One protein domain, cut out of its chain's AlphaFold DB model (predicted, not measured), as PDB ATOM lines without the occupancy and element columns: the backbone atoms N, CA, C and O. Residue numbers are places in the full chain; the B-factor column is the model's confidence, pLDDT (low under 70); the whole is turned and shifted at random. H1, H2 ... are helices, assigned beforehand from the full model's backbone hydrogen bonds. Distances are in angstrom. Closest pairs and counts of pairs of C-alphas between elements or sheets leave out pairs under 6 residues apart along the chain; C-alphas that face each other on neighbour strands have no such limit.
ATOM      1  N   ARG A   2      61.711 -44.124  51.865       66.19
ATOM      2  CA  ARG A   2      60.295 -43.914  52.264       66.19
ATOM      3  C   ARG A   2      59.851 -42.439  52.353       66.19
ATOM      4  O   ARG A   2      58.765 -42.120  51.894       66.19
ATOM      5  N   ALA A   3      60.704 -41.541  52.856       70.88
ATOM      6  CA  ALA A   3      60.383 -40.110  52.975       70.88
ATOM      7  C   ALA A   3      60.141 -39.422  51.616       70.88
ATOM      8  O   ALA A   3      59.152 -38.718  51.449       70.88
ATOM      9  N   ARG A   4      60.979 -39.707  50.608       69.50
ATOM     10  CA  ARG A   4      60.839 -39.158  49.245       69.50
ATOM     11  C   ARG A   4      59.568 -39.643  48.538       69.50
ATOM     12  O   ARG A   4      58.951 -38.886  47.804       69.50
ATOM     13  N   ALA A   5      59.155 -40.889  48.777       72.50
ATOM     14  CA  ALA A   5      57.909 -41.423  48.226       72.50
ATOM     15  C   ALA A   5      56.662 -40.774  48.852       72.50
ATOM     16  O   ALA A   5      55.673 -40.567  48.154       72.50
ATOM     17  N   ASN A   6      56.704 -40.437  50.145       71.38
ATOM     18  CA  ASN A   6      55.615 -39.707  50.797       71.38
ATOM     19  C   ASN A   6      55.531 -38.256  50.310       71.38
ATOM     20  O   ASN A   6      54.435 -37.797  50.021       71.38
ATOM     21  N   ASP A   7      56.667 -37.578  50.140       76.19
ATOM     22  CA  ASP A   7      56.716 -36.211  49.602       76.19
ATOM     23  C   ASP A   7      56.151 -36.130  48.170       76.19
ATOM     24  O   ASP A   7      55.297 -35.297  47.885       76.19
ATOM     25  N   ILE A   8      56.518 -37.063  47.280       80.56
ATOM     26  CA  ILE A   8      55.953 -37.119  45.917       80.56
ATOM     27  C   ILE A   8      54.431 -37.325  45.942       80.56
ATOM     28  O   ILE A   8      53.707 -36.670  45.193       80.56
ATOM     29  N   ARG A   9      53.932 -38.222  46.804       75.94
ATOM     30  CA  ARG A   9      52.485 -38.455  46.941       75.94
ATOM     31  C   ARG A   9      51.761 -37.222  47.463       75.94
ATOM     32  O   ARG A   9      50.727 -36.865  46.909       75.94
ATOM     33  N   GLN A  10      52.316 -36.571  48.481       75.94
ATOM     34  CA  GLN A  10      51.740 -35.370  49.074       75.94
ATOM     35  C   GLN A  10      51.625 -34.245  48.038       75.94
ATOM     36  O   GLN A  10      50.540 -33.709  47.829       75.94
ATOM     37  N   ARG A  11      52.702 -33.990  47.284       77.31
ATOM     38  CA  ARG A  11      52.706 -33.001  46.195       77.31
ATOM     39  C   ARG A  11      51.700 -33.331  45.093       77.31
ATOM     40  O   ARG A  11      51.073 -32.435  44.537       77.31
ATOM     41  N   SER A  12      51.541 -34.612  44.756       81.81
ATOM     42  CA  SER A  12      50.560 -35.035  43.750       81.81
ATOM     43  C   SER A  12      49.125 -34.784  44.212       81.81
ATOM     44  O   SER A  12      48.298 -34.378  43.397       81.81
ATOM     45  N   LEU A  13      48.823 -35.009  45.493       87.44
ATOM     46  CA  LEU A  13      47.499 -34.745  46.061       87.44
ATOM     47  C   LEU A  13      47.189 -33.248  46.081       87.44
ATOM     48  O   LEU A  13      46.117 -32.849  45.640       87.44
ATOM     49  N   GLU A  14      48.137 -32.426  46.531       87.25
ATOM     50  CA  GLU A  14      47.983 -30.968  46.589       87.25
ATOM     51  C   GLU A  14      47.731 -30.367  45.204       87.25
ATOM     52  O   GLU A  14      46.775 -29.615  45.023       87.25
ATOM     53  N   ARG A  15      48.519 -30.770  44.200       86.00
ATOM     54  CA  ARG A  15      48.333 -30.326  42.809       86.00
ATOM     55  C   ARG A  15      46.993 -30.766  42.231       86.00
ATOM     56  O   ARG A  15      46.335 -29.981  41.562       86.00
ATOM     57  N   THR A  16      46.574 -32.000  42.508       90.12
ATOM     58  CA  THR A  16      45.277 -32.503  42.032       90.12
ATOM     59  C   THR A  16      44.129 -31.731  42.678       90.12
ATOM     60  O   THR A  16      43.188 -31.339  41.998       90.12
ATOM     61  N   ALA A  17      44.218 -31.461  43.984       89.06
ATOM     62  CA  ALA A  17      43.216 -30.676  44.695       89.06
ATOM     63  C   ALA A  17      43.137 -29.233  44.175       89.06
ATOM     64  O   ALA A  17      42.038 -28.699  44.061       89.06
ATOM     65  N   ALA A  18      44.275 -28.609  43.854       90.38
ATOM     66  CA  ALA A  18      44.309 -27.283  43.240       90.38
ATOM     67  C   ALA A  18      43.663 -27.288  41.845       90.38
ATOM     68  O   ALA A  18      42.759 -26.495  41.610       90.38
ATOM     69  N   ALA A  19      44.035 -28.235  40.978       88.25
ATOM     70  CA  ALA A  19      43.490 -28.341  39.624       88.25
ATOM     71  C   ALA A  19      41.966 -28.556  39.611       88.25
ATOM     72  O   ALA A  19      41.256 -27.962  38.809       88.25
ATOM     73  N   ILE A  20      41.442 -29.372  40.533       93.00
ATOM     74  CA  ILE A  20      39.992 -29.578  40.664       93.00
ATOM     75  C   ILE A  20      39.292 -28.285  41.098       93.00
ATOM     76  O   ILE A  20      38.224 -27.961  40.587       93.00
ATOM     77  N   LYS A  21      39.876 -27.540  42.043       93.88
ATOM     78  CA  LYS A  21      39.310 -26.258  42.489       93.88
ATOM     79  C   LYS A  21      39.302 -25.223  41.369       93.88
ATOM     80  O   LYS A  21      38.306 -24.530  41.216       93.88
ATOM     81  N   GLU A  22      40.397 -25.128  40.622       92.06
ATOM     82  CA  GLU A  22      40.530 -24.227  39.476       92.06
ATOM     83  C   GLU A  22      39.468 -24.527  38.417       92.06
ATOM     84  O   GLU A  22      38.739 -23.625  38.016       92.06
ATOM     85  N   HIS A  23      39.298 -25.804  38.067       91.50
ATOM     86  CA  HIS A  23      38.281 -26.231  37.113       91.50
ATOM     87  C   HIS A  23      36.868 -25.789  37.527       91.50
ATOM     88  O   HIS A  23      36.175 -25.142  36.745       91.50
ATOM     89  N   PHE A  24      36.463 -26.045  38.777       94.56
ATOM     90  CA  PHE A  24      35.142 -25.622  39.264       94.56
ATOM     91  C   PHE A  24      34.985 -24.102  39.355       94.56
ATOM     92  O   PHE A  24      33.882 -23.587  39.181       94.56
ATOM     93  N   LEU A  25      36.063 -23.371  39.650       94.75
ATOM     94  CA  LEU A  25      36.020 -21.913  39.686       94.75
ATOM     95  C   LEU A  25      35.765 -21.348  38.286       94.75
ATOM     96  O   LEU A  25      34.902 -20.489  38.128       94.75
ATOM     97  N   PHE A  26      36.482 -21.847  37.279       95.75
ATOM     98  CA  PHE A  26      36.291 -21.409  35.899       95.75
ATOM     99  C   PHE A  26      34.922 -21.806  35.353       95.75
ATOM    100  O   PHE A  26      34.277 -20.975  34.722       95.75
ATOM    101  N   GLU A  27      34.437 -23.013  35.659       94.38
ATOM    102  CA  GLU A  27      33.080 -23.444  35.303       94.38
ATOM    103  C   GLU A  27      32.028 -22.500  35.897       94.38
ATOM    104  O   GLU A  27      31.173 -21.986  35.180       94.38
ATOM    105  N   ARG A  28      32.149 -22.172  37.190       96.50
ATOM    106  CA  ARG A  28      31.211 -21.267  37.854       96.50
ATOM    107  C   ARG A  28      31.209 -19.869  37.233       96.50
ATOM    108  O   ARG A  28      30.135 -19.307  37.051       96.50
ATOM    109  N   ILE A  29      32.379 -19.312  36.912       95.69
ATOM    110  CA  ILE A  29      32.489 -17.989  36.274       95.69
ATOM    111  C   ILE A  29      31.910 -18.025  34.856       95.69
ATOM    112  O   ILE A  29      31.207 -17.091  34.466       95.69
ATOM    113  N   ALA A  30      32.170 -19.093  34.098       96.75
ATOM    114  CA  ALA A  30      31.606 -19.269  32.765       96.75
ATOM    115  C   ALA A  30      30.073 -19.291  32.804       96.75
ATOM    116  O   ALA A  30      29.437 -18.582  32.029       96.75
ATOM    117  N   GLU A  31      29.486 -20.037  33.746       95.69
ATOM    118  CA  GLU A  31      28.034 -20.097  33.944       95.69
ATOM    119  C   GLU A  31      27.425 -18.734  34.316       95.69
ATOM    120  O   GLU A  31      26.360 -18.386  33.814       95.69
ATOM    121  N   GLU A  32      28.073 -17.945  35.182       97.19
ATOM    122  CA  GLU A  32      27.566 -16.615  35.576       97.19
ATOM    123  C   GLU A  32      27.540 -15.612  34.428       97.19
ATOM    124  O   GLU A  32      26.705 -14.707  34.426       97.19
ATOM    125  N   ASN A  33      28.460 -15.767  33.478       95.25
ATOM    126  CA  ASN A  33      28.673 -14.828  32.381       95.25
ATOM    127  C   ASN A  33      28.179 -15.368  31.028       95.25
ATOM    128  O   ASN A  33      28.435 -14.734  30.007       95.25
ATOM    129  N   ASP A  34      27.481 -16.511  31.016       95.88
ATOM    130  CA  ASP A  34      26.960 -17.183  29.813       95.88
ATOM    131  C   ASP A  34      28.046 -17.421  28.741       95.88
ATOM    132  O   ASP A  34      27.852 -17.218  27.541       95.88
ATOM    133  N   ILE A  35      29.242 -17.813  29.190       96.25
ATOM    134  CA  ILE A  35      30.400 -18.045  28.322       96.25
ATOM    135  C   ILE A  35      30.383 -19.489  27.825       96.25
ATOM    136  O   ILE A  35      30.563 -20.431  28.598       96.25
ATOM    137  N   ASP A  36      30.273 -19.660  26.509       96.06
ATOM    138  CA  ASP A  36      30.396 -20.955  25.833       96.06
ATOM    139  C   ASP A  36      31.344 -20.876  24.616       96.06
ATOM    140  O   ASP A  36      31.731 -19.799  24.143       96.06
ATOM    141  N   ALA A  37      31.759 -22.034  24.109       96.00
ATOM    142  CA  ALA A  37      32.483 -22.186  22.860       96.00
ATOM    143  C   ALA A  37      31.526 -22.120  21.664       96.00
ATOM    144  O   ALA A  37      30.593 -22.914  21.524       96.00
ATOM    145  N   GLU A  38      31.822 -21.217  20.740       96.12
ATOM    146  CA  GLU A  38      31.118 -21.088  19.474       96.12
ATOM    147  C   GLU A  38      31.795 -21.933  18.384       96.12
ATOM    148  O   GLU A  38      32.986 -22.241  18.484       96.12
ATOM    149  N   PRO A  39      31.097 -22.275  17.281       94.94
ATOM    150  CA  PRO A  39      31.682 -23.048  16.182       94.94
ATOM    151  C   PRO A  39      33.005 -22.477  15.648       94.94
ATOM    152  O   PRO A  39      33.917 -23.232  15.315       94.94
ATOM    153  N   TYR A  40      33.123 -21.149  15.609       96.31
ATOM    154  CA  TYR A  40      34.335 -20.463  15.169       96.31
ATOM    155  C   TYR A  40      35.523 -20.677  16.121       96.31
ATOM    156  O   TYR A  40      36.661 -20.815  15.664       96.31
ATOM    157  N   ASP A  41      35.278 -20.777  17.429       96.94
ATOM    158  CA  ASP A  41      36.337 -21.010  18.413       96.94
ATOM    159  C   ASP A  41      36.979 -22.385  18.236       96.94
ATOM    160  O   ASP A  41      38.198 -22.523  18.349       96.94
ATOM    161  N   PHE A  42      36.176 -23.398  17.898       96.56
ATOM    162  CA  PHE A  42      36.692 -24.729  17.583       96.56
ATOM    163  C   PHE A  42      37.623 -24.689  16.374       96.56
ATOM    164  O   PHE A  42      38.696 -25.291  16.411       96.56
ATOM    165  N   ASP A  43      37.246 -23.972  15.316       96.31
ATOM    166  CA  ASP A  43      38.076 -23.857  14.116       96.31
ATOM    167  C   ASP A  43      39.402 -23.141  14.416       96.31
ATOM    168  O   ASP A  43      40.466 -23.602  13.982       96.31
ATOM    169  N   LEU A  44      39.366 -22.065  15.213       96.50
ATOM    170  CA  LEU A  44      40.568 -21.378  15.688       96.50
ATOM    171  C   LEU A  44      41.452 -22.288  16.542       96.50
ATOM    172  O   LEU A  44      42.673 -22.312  16.363       96.50
ATOM    173  N   GLU A  45      40.862 -23.052  17.456       96.12
ATOM    174  CA  GLU A  45      41.622 -23.926  18.343       96.12
ATOM    175  C   GLU A  45      42.260 -25.091  17.592       96.12
ATOM    176  O   GLU A  45      43.445 -25.390  17.765       96.12
ATOM    177  N   ILE A  46      41.517 -25.696  16.667       96.31
ATOM    178  CA  ILE A  46      42.032 -26.733  15.775       96.31
ATOM    179  C   ILE A  46      43.186 -26.181  14.934       96.31
ATOM    180  O   ILE A  46      44.190 -26.876  14.759       96.31
ATOM    181  N   LEU A  47      43.084 -24.943  14.440       97.00
ATOM    182  CA  LEU A  47      44.161 -24.294  13.694       97.00
ATOM    183  C   LEU A  47      45.410 -24.082  14.563       97.00
ATOM    184  O   LEU A  47      46.509 -24.422  14.124       97.00
ATOM    185  N   ARG A  48      45.258 -23.596  15.801       95.06
ATOM    186  CA  ARG A  48      46.372 -23.427  16.755       95.06
ATOM    187  C   ARG A  48      47.066 -24.758  17.056       95.06
ATOM    188  O   ARG A  48      48.294 -24.850  17.014       95.06
ATOM    189  N   ILE A  49      46.294 -25.819  17.301       95.25
ATOM    190  CA  ILE A  49      46.828 -27.168  17.543       95.25
ATOM    191  C   ILE A  49      47.555 -27.694  16.302       95.25
ATOM    192  O   ILE A  49      48.639 -28.270  16.419       95.25
ATOM    193  N   ALA A  50      46.976 -27.494  15.119       96.94
ATOM    194  CA  ALA A  50      47.562 -27.893  13.846       96.94
ATOM    195  C   ALA A  50      48.914 -27.211  13.603       96.94
ATOM    196  O   ALA A  50      49.877 -27.890  13.250       96.94
ATOM    197  N   GLN A  51      49.009 -25.906  13.870       96.75
ATOM    198  CA  GLN A  51      50.252 -25.139  13.760       96.75
ATOM    199  C   GLN A  51      51.329 -25.654  14.719       96.75
ATOM    200  O   GLN A  51      52.439 -25.943  14.281       96.75
ATOM    201  N   ARG A  52      50.998 -25.847  16.004       95.25
ATOM    202  CA  ARG A  52      51.947 -26.347  17.016       95.25
ATOM    203  C   ARG A  52      52.480 -27.744  16.689       95.25
ATOM    204  O   ARG A  52      53.641 -28.041  16.953       95.25
ATOM    205  N   ASN A  53      51.629 -28.595  16.125       93.69
ATOM    206  CA  ASN A  53      51.951 -29.996  15.867       93.69
ATOM    207  C   ASN A  53      52.402 -30.263  14.416       93.69
ATOM    208  O   ASN A  53      52.626 -31.421  14.066       93.69
ATOM    209  N   TYR A  54      52.511 -29.231  13.567       94.38
ATOM    210  CA  TYR A  54      52.798 -29.353  12.130       94.38
ATOM    211  C   TYR A  54      51.866 -30.347  11.407       94.38
ATOM    212  O   TYR A  54      52.276 -31.143  10.559       94.38
ATOM    213  N   GLU A  55      50.581 -30.322  11.759       95.12
ATOM    214  CA  GLU A  55      49.543 -31.162  11.158       95.12
ATOM    215  C   GLU A  55      48.589 -30.316  10.312       95.12
ATOM    216  O   GLU A  55      48.492 -29.106  10.482       95.12
ATOM    217  N   SER A  56      47.835 -30.938   9.402       97.12
ATOM    218  CA  SER A  56      46.742 -30.218   8.745       97.12
ATOM    219  C   SER A  56      45.542 -30.090   9.700       97.12
ATOM    220  O   SER A  56      45.227 -31.061  10.398       97.12
ATOM    221  N   PRO A  57      44.800 -28.963   9.698       96.88
ATOM    222  CA  PRO A  57      43.616 -28.778  10.548       96.88
ATOM    223  C   PRO A  57      42.586 -29.904  10.406       96.88
ATOM    224  O   PRO A  57      42.067 -30.424  11.390       96.88
ATOM    225  N   ARG A  58      42.367 -30.379   9.171       96.94
ATOM    226  CA  ARG A  58      41.482 -31.523   8.892       96.94
ATOM    227  C   ARG A  58      41.922 -32.801   9.611       96.94
ATOM    228  O   ARG A  58      41.073 -33.545  10.093       96.94
ATOM    229  N   ARG A  59      43.232 -33.066   9.676       96.69
ATOM    230  CA  ARG A  59      43.785 -34.253  10.346       96.69
ATOM    231  C   ARG A  59      43.649 -34.151  11.864       96.69
ATOM    232  O   ARG A  59      43.306 -35.148  12.495       96.69
ATOM    233  N   VAL A  60      43.860 -32.960  12.428       96.62
ATOM    234  CA  VAL A  60      43.639 -32.691  13.857       96.62
ATOM    235  C   VAL A  60      42.176 -32.910  14.219       96.62
ATOM    236  O   VAL A  60      41.897 -33.699  15.117       96.62
ATOM    237  N   ARG A  61      41.247 -32.307  13.469       96.06
ATOM    238  CA  ARG A  61      39.804 -32.457  13.693       96.06
ATOM    239  C   ARG A  61      39.366 -33.919  13.680       96.06
ATOM    240  O   ARG A  61      38.799 -34.399  14.654       96.06
ATOM    241  N   ALA A  62      39.719 -34.654  12.626       96.81
ATOM    242  CA  ALA A  62      39.378 -36.072  12.515       96.81
ATOM    243  C   ALA A  62      39.948 -36.908  13.677       96.81
ATOM    244  O   ALA A  62      39.318 -37.866  14.123       96.81
ATOM    245  N   ARG A  63      41.139 -36.562  14.184       95.88
ATOM    246  CA  ARG A  63      41.740 -37.234  15.344       95.88
ATOM    247  C   ARG A  63      40.987 -36.923  16.639       95.88
ATOM    248  O   ARG A  63      40.761 -37.854  17.407       95.88
ATOM    249  N   LEU A  64      40.630 -35.661  16.873       95.06
ATOM    250  CA  LEU A  64      39.893 -35.224  18.063       95.06
ATOM    251  C   LEU A  64      38.500 -35.861  18.112       95.06
ATOM    252  O   LEU A  64      38.141 -36.469  19.117       95.06
ATOM    253  N   GLU A  65      37.764 -35.826  16.998       95.56
ATOM    254  CA  GLU A  65      36.447 -36.463  16.866       95.56
ATOM    255  C   GLU A  65      36.536 -37.978  17.090       95.56
ATOM    256  O   GLU A  65      35.777 -38.539  17.876       95.56
ATOM    257  N   LYS A  66      37.527 -38.648  16.482       96.69
ATOM    258  CA  LYS A  66      37.741 -40.094  16.657       96.69
ATOM    259  C   LYS A  66      38.028 -40.488  18.110       96.69
ATOM    260  O   LYS A  66      37.717 -41.610  18.502       96.69
ATOM    261  N   ARG A  67      38.672 -39.612  18.884       96.06
ATOM    262  CA  ARG A  67      39.023 -39.860  20.290       96.06
ATOM    263  C   ARG A  67      37.968 -39.360  21.276       96.06
ATOM    264  O   ARG A  67      38.112 -39.626  22.462       96.06
ATOM    265  N   GLY A  68      36.935 -38.658  20.805       94.88
ATOM    266  CA  GLY A  68      35.959 -38.002  21.677       94.88
ATOM    267  C   GLY A  68      36.544 -36.822  22.461       94.88
ATOM    268  O   GLY A  68      35.996 -36.437  23.483       94.88
ATOM    269  N   GLU A  69      37.648 -36.233  21.996       95.94
ATOM    270  CA  GLU A  69      38.353 -35.133  22.679       95.94
ATOM    271  C   GLU A  69      37.716 -33.756  22.390       95.94
ATOM    272  O   GLU A  69      38.234 -32.736  22.832       95.94
ATOM    273  N   MET A  70      36.595 -33.697  21.659       94.31
ATOM    274  CA  MET A  70      35.928 -32.430  21.311       94.31
ATOM    275  C   MET A  70      35.389 -31.682  22.533       94.31
ATOM    276  O   MET A  70      35.440 -30.456  22.559       94.31
ATOM    277  N   ASP A  71      34.929 -32.405  23.553       94.88
ATOM    278  CA  ASP A  71      34.466 -31.809  24.810       94.88
ATOM    279  C   ASP A  71      35.627 -31.212  25.620       94.88
ATOM    280  O   ASP A  71      35.548 -30.111  26.150       94.88
ATOM    281  N   VAL A  72      36.785 -31.879  25.603       94.06
ATOM    282  CA  VAL A  72      38.009 -31.351  26.223       94.06
ATOM    283  C   VAL A  72      38.426 -30.037  25.558       94.06
ATOM    284  O   VAL A  72      38.809 -29.092  26.242       94.06
ATOM    285  N   ILE A  73      38.321 -29.961  24.228       95.12
ATOM    286  CA  ILE A  73      38.591 -28.728  23.481       95.12
ATOM    287  C   ILE A  73      37.582 -27.634  23.828       95.12
ATOM    288  O   ILE A  73      37.989 -26.489  24.010       95.12
ATOM    289  N   ARG A  74      36.293 -27.972  23.965       95.62
ATOM    290  CA  ARG A  74      35.274 -27.022  24.429       95.62
ATOM    291  C   ARG A  74      35.674 -26.415  25.773       95.62
ATOM    292  O   ARG A  74      35.720 -25.195  25.886       95.62
ATOM    293  N   ASN A  75      36.035 -27.249  26.746       93.81
ATOM    294  CA  ASN A  75      36.417 -26.783  28.079       93.81
ATOM    295  C   ASN A  75      37.652 -25.875  28.024       93.81
ATOM    296  O   ASN A  75      37.638 -24.795  28.596       93.81
ATOM    297  N   GLN A  76      38.672 -26.234  27.240       94.69
ATOM    298  CA  GLN A  76      39.862 -25.391  27.058       94.69
ATOM    299  C   GLN A  76      39.555 -24.024  26.431       94.69
ATOM    300  O   GLN A  76      40.207 -23.031  26.759       94.69
ATOM    301  N   ILE A  77      38.594 -23.964  25.505       96.69
ATOM    302  CA  ILE A  77      38.144 -22.705  24.901       96.69
ATOM    303  C   ILE A  77      37.447 -21.842  25.955       96.69
ATOM    304  O   ILE A  77      37.782 -20.666  26.086       96.69
ATOM    305  N   VAL A  78      36.511 -22.424  26.706       96.69
ATOM    306  CA  VAL A  78      35.755 -21.721  27.752       96.69
ATOM    307  C   VAL A  78      36.692 -21.205  28.844       96.69
ATOM    308  O   VAL A  78      36.643 -20.022  29.164       96.69
ATOM    309  N   GLU A  79      37.604 -22.039  29.348       95.31
ATOM    310  CA  GLU A  79      38.590 -21.646  30.363       95.31
ATOM    311  C   GLU A  79      39.446 -20.461  29.899       95.31
ATOM    312  O   GLU A  79      39.697 -19.534  30.667       95.31
ATOM    313  N   ARG A  80      39.844 -20.426  28.622       95.38
ATOM    314  CA  ARG A  80      40.589 -19.287  28.075       95.38
ATOM    315  C   ARG A  80      39.758 -18.010  28.024       95.38
ATOM    316  O   ARG A  80      40.253 -16.969  28.432       95.38
ATOM    317  N   LYS A  81      38.508 -18.090  27.562       96.56
ATOM    318  CA  LYS A  81      37.601 -16.931  27.548       96.56
ATOM    319  C   LYS A  81      37.349 -16.398  28.961       96.56
ATOM    320  O   LYS A  81      37.296 -15.191  29.165       96.56
ATOM    321  N   VAL A  82      37.231 -17.292  29.945       97.12
ATOM    322  CA  VAL A  82      37.122 -16.920  31.361       97.12
ATOM    323  C   VAL A  82      38.396 -16.230  31.851       97.12
ATOM    324  O   VAL A  82      38.306 -15.214  32.530       97.12
ATOM    325  N   LEU A  83      39.580 -16.736  31.494       95.88
ATOM    326  CA  LEU A  83      40.846 -16.073  31.816       95.88
ATOM    327  C   LEU A  83      40.937 -14.677  31.199       95.88
ATOM    328  O   LEU A  83      41.363 -13.751  31.883       95.88
ATOM    329  N   ASP A  84      40.506 -14.512  29.948       95.81
ATOM    330  CA  ASP A  84      40.461 -13.205  29.290       95.81
ATOM    331  C   ASP A  84      39.551 -12.238  30.076       95.81
ATOM    332  O   ASP A  84      39.978 -11.133  30.406       95.81
ATOM    333  N   LEU A  85      38.365 -12.691  30.506       96.12
ATOM    334  CA  LEU A  85      37.459 -11.908  31.356       96.12
ATOM    335  C   LEU A  85      38.082 -11.545  32.715       96.12
ATOM    336  O   LEU A  85      37.917 -10.421  33.196       96.12
ATOM    337  N   ILE A  86      38.790 -12.483  33.353       95.06
ATOM    338  CA  ILE A  86      39.496 -12.234  34.618       95.06
ATOM    339  C   ILE A  86      40.561 -11.158  34.407       95.06
ATOM    340  O   ILE A  86      40.644 -10.226  35.201       95.06
ATOM    341  N   CYS A  87      41.346 -11.260  33.333       94.81
ATOM    342  CA  CYS A  87      42.359 -10.270  32.987       94.81
ATOM    343  C   CYS A  87      41.746  -8.889  32.722       94.81
ATOM    344  O   CYS A  87      42.317  -7.895  33.145       94.81
ATOM    345  N   GLU A  88      40.575  -8.800  32.090       95.12
ATOM    346  CA  GLU A  88      39.883  -7.518  31.879       95.12
ATOM    347  C   GLU A  88      39.505  -6.808  33.190       95.12
ATOM    348  O   GLU A  88      39.449  -5.578  33.230       95.12
ATOM    349  N   HIS A  89      39.266  -7.567  34.264       93.56
ATOM    350  CA  HIS A  89      38.879  -7.046  35.579       93.56
ATOM    351  C   HIS A  89      40.035  -7.011  36.592       93.56
ATOM    352  O   HIS A  89      39.853  -6.525  37.710       93.56
ATOM    353  N   ALA A  90      41.204  -7.542  36.236       94.56
ATOM    354  CA  ALA A  90      42.358  -7.606  37.117       94.56
ATOM    355  C   ALA A  90      43.127  -6.278  37.132       94.56
ATOM    356  O   ALA A  90      43.308  -5.615  36.112       94.56
ATOM    357  N   GLU A  91      43.627  -5.909  38.308       94.25
ATOM    358  CA  GLU A  91      44.563  -4.800  38.460       94.25
ATOM    359  C   GLU A  91      45.992  -5.321  38.254       94.25
ATOM    360  O   GLU A  91      46.426  -6.250  38.937       94.25
ATOM    361  N   PHE A  92      46.724  -4.725  37.310       92.25
ATOM    362  CA  PHE A  92      48.111  -5.084  37.016       92.25
ATOM    363  C   PHE A  92      49.063  -3.980  37.468       92.25
ATOM    364  O   PHE A  92      48.855  -2.804  37.170       92.25
ATOM    365  N   GLU A  93      50.141  -4.379  38.137       93.12
ATOM    366  CA  GLU A  93      51.264  -3.508  38.472       93.12
ATOM    367  C   GLU A  93      52.450  -3.843  37.560       93.12
ATOM    368  O   GLU A  93      52.891  -4.992  37.492       93.12
TER     369      GLU A  93
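AT A GLANCE: This is residues 2 to 93 of the 141 residues of the protein "Trigger_C domain-containing protein" of Planctomycetaceae bacterium (UniProt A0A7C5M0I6). A long helix, H1, sticks out as an arm with residues 2 to 21 from a small body of crossed helices, and its residues 26 to 30 pack across H4. In the body H2, H3 and the first part of H4 make a triangle: H2 crosses H4, and H3 joins the last part of H2 to the beginning of H4. The printed part has 92 residues with four named helices, in the order H1, H2, H3, H4, and no named strand; its class is all helix. The whole is loose, with a radius of gyration of the C-alphas of 17.2 A, and spans 49 by 35 by 27 A, the arm making the length.

IN THESE COORDINATES: H1, residues 2 to 32, begins at C-alpha 2 (60.295, -43.914, 52.264) and is 45.8 A long. H2, residues 39 to 53, is 21.4 A long. H3, residues 57 to 67, is 15.5 A long. H4, residues 70 to 89, is 29.3 A long and ends at C-alpha 89 (38.879, -7.046, 35.579).

HOW THE PARTS SIT: H1 touches H4 with residues 26 to 30 alone, about perpendicular at 77 degrees; their closest C-alphas, of Phe 26 and Glu 79, are 6.0 A apart. H1 is apart from H2 and H3. H2 touches H4, at 81 degrees, about perpendicular, the closest C-alphas being Asp 41 and Ile 77 at 6.9 A. H2 touches H3 with residues 46 to 50 alone, about perpendicular at 79 degrees; the closest C-alphas, of Ala 50 and Pro 57, are 5.2 A apart. H3 and H4 are close but not clearly touching, with the closest C-alphas, of Leu 64 and Met 70, 5.8 A apart. In H1, H2, H3 and H4 every O i to N i+4 pair is within hydrogen-bond range.

THE WHOLE: The C-alphas of Arg 2 and Tyr 40, the two farthest apart, are 51.0 A from each other. Without the stretches that stand free, residues 2 to 21 and 87 to 93, the body spans 35 by 21 by 20 A. The printed part has no cut; the link H1 to H2 is short, and those from H2 to H3 and H3 to H4 are tight. Mean pLDDT of the printed part is 92.4, and residues 2 and 4 are under 70.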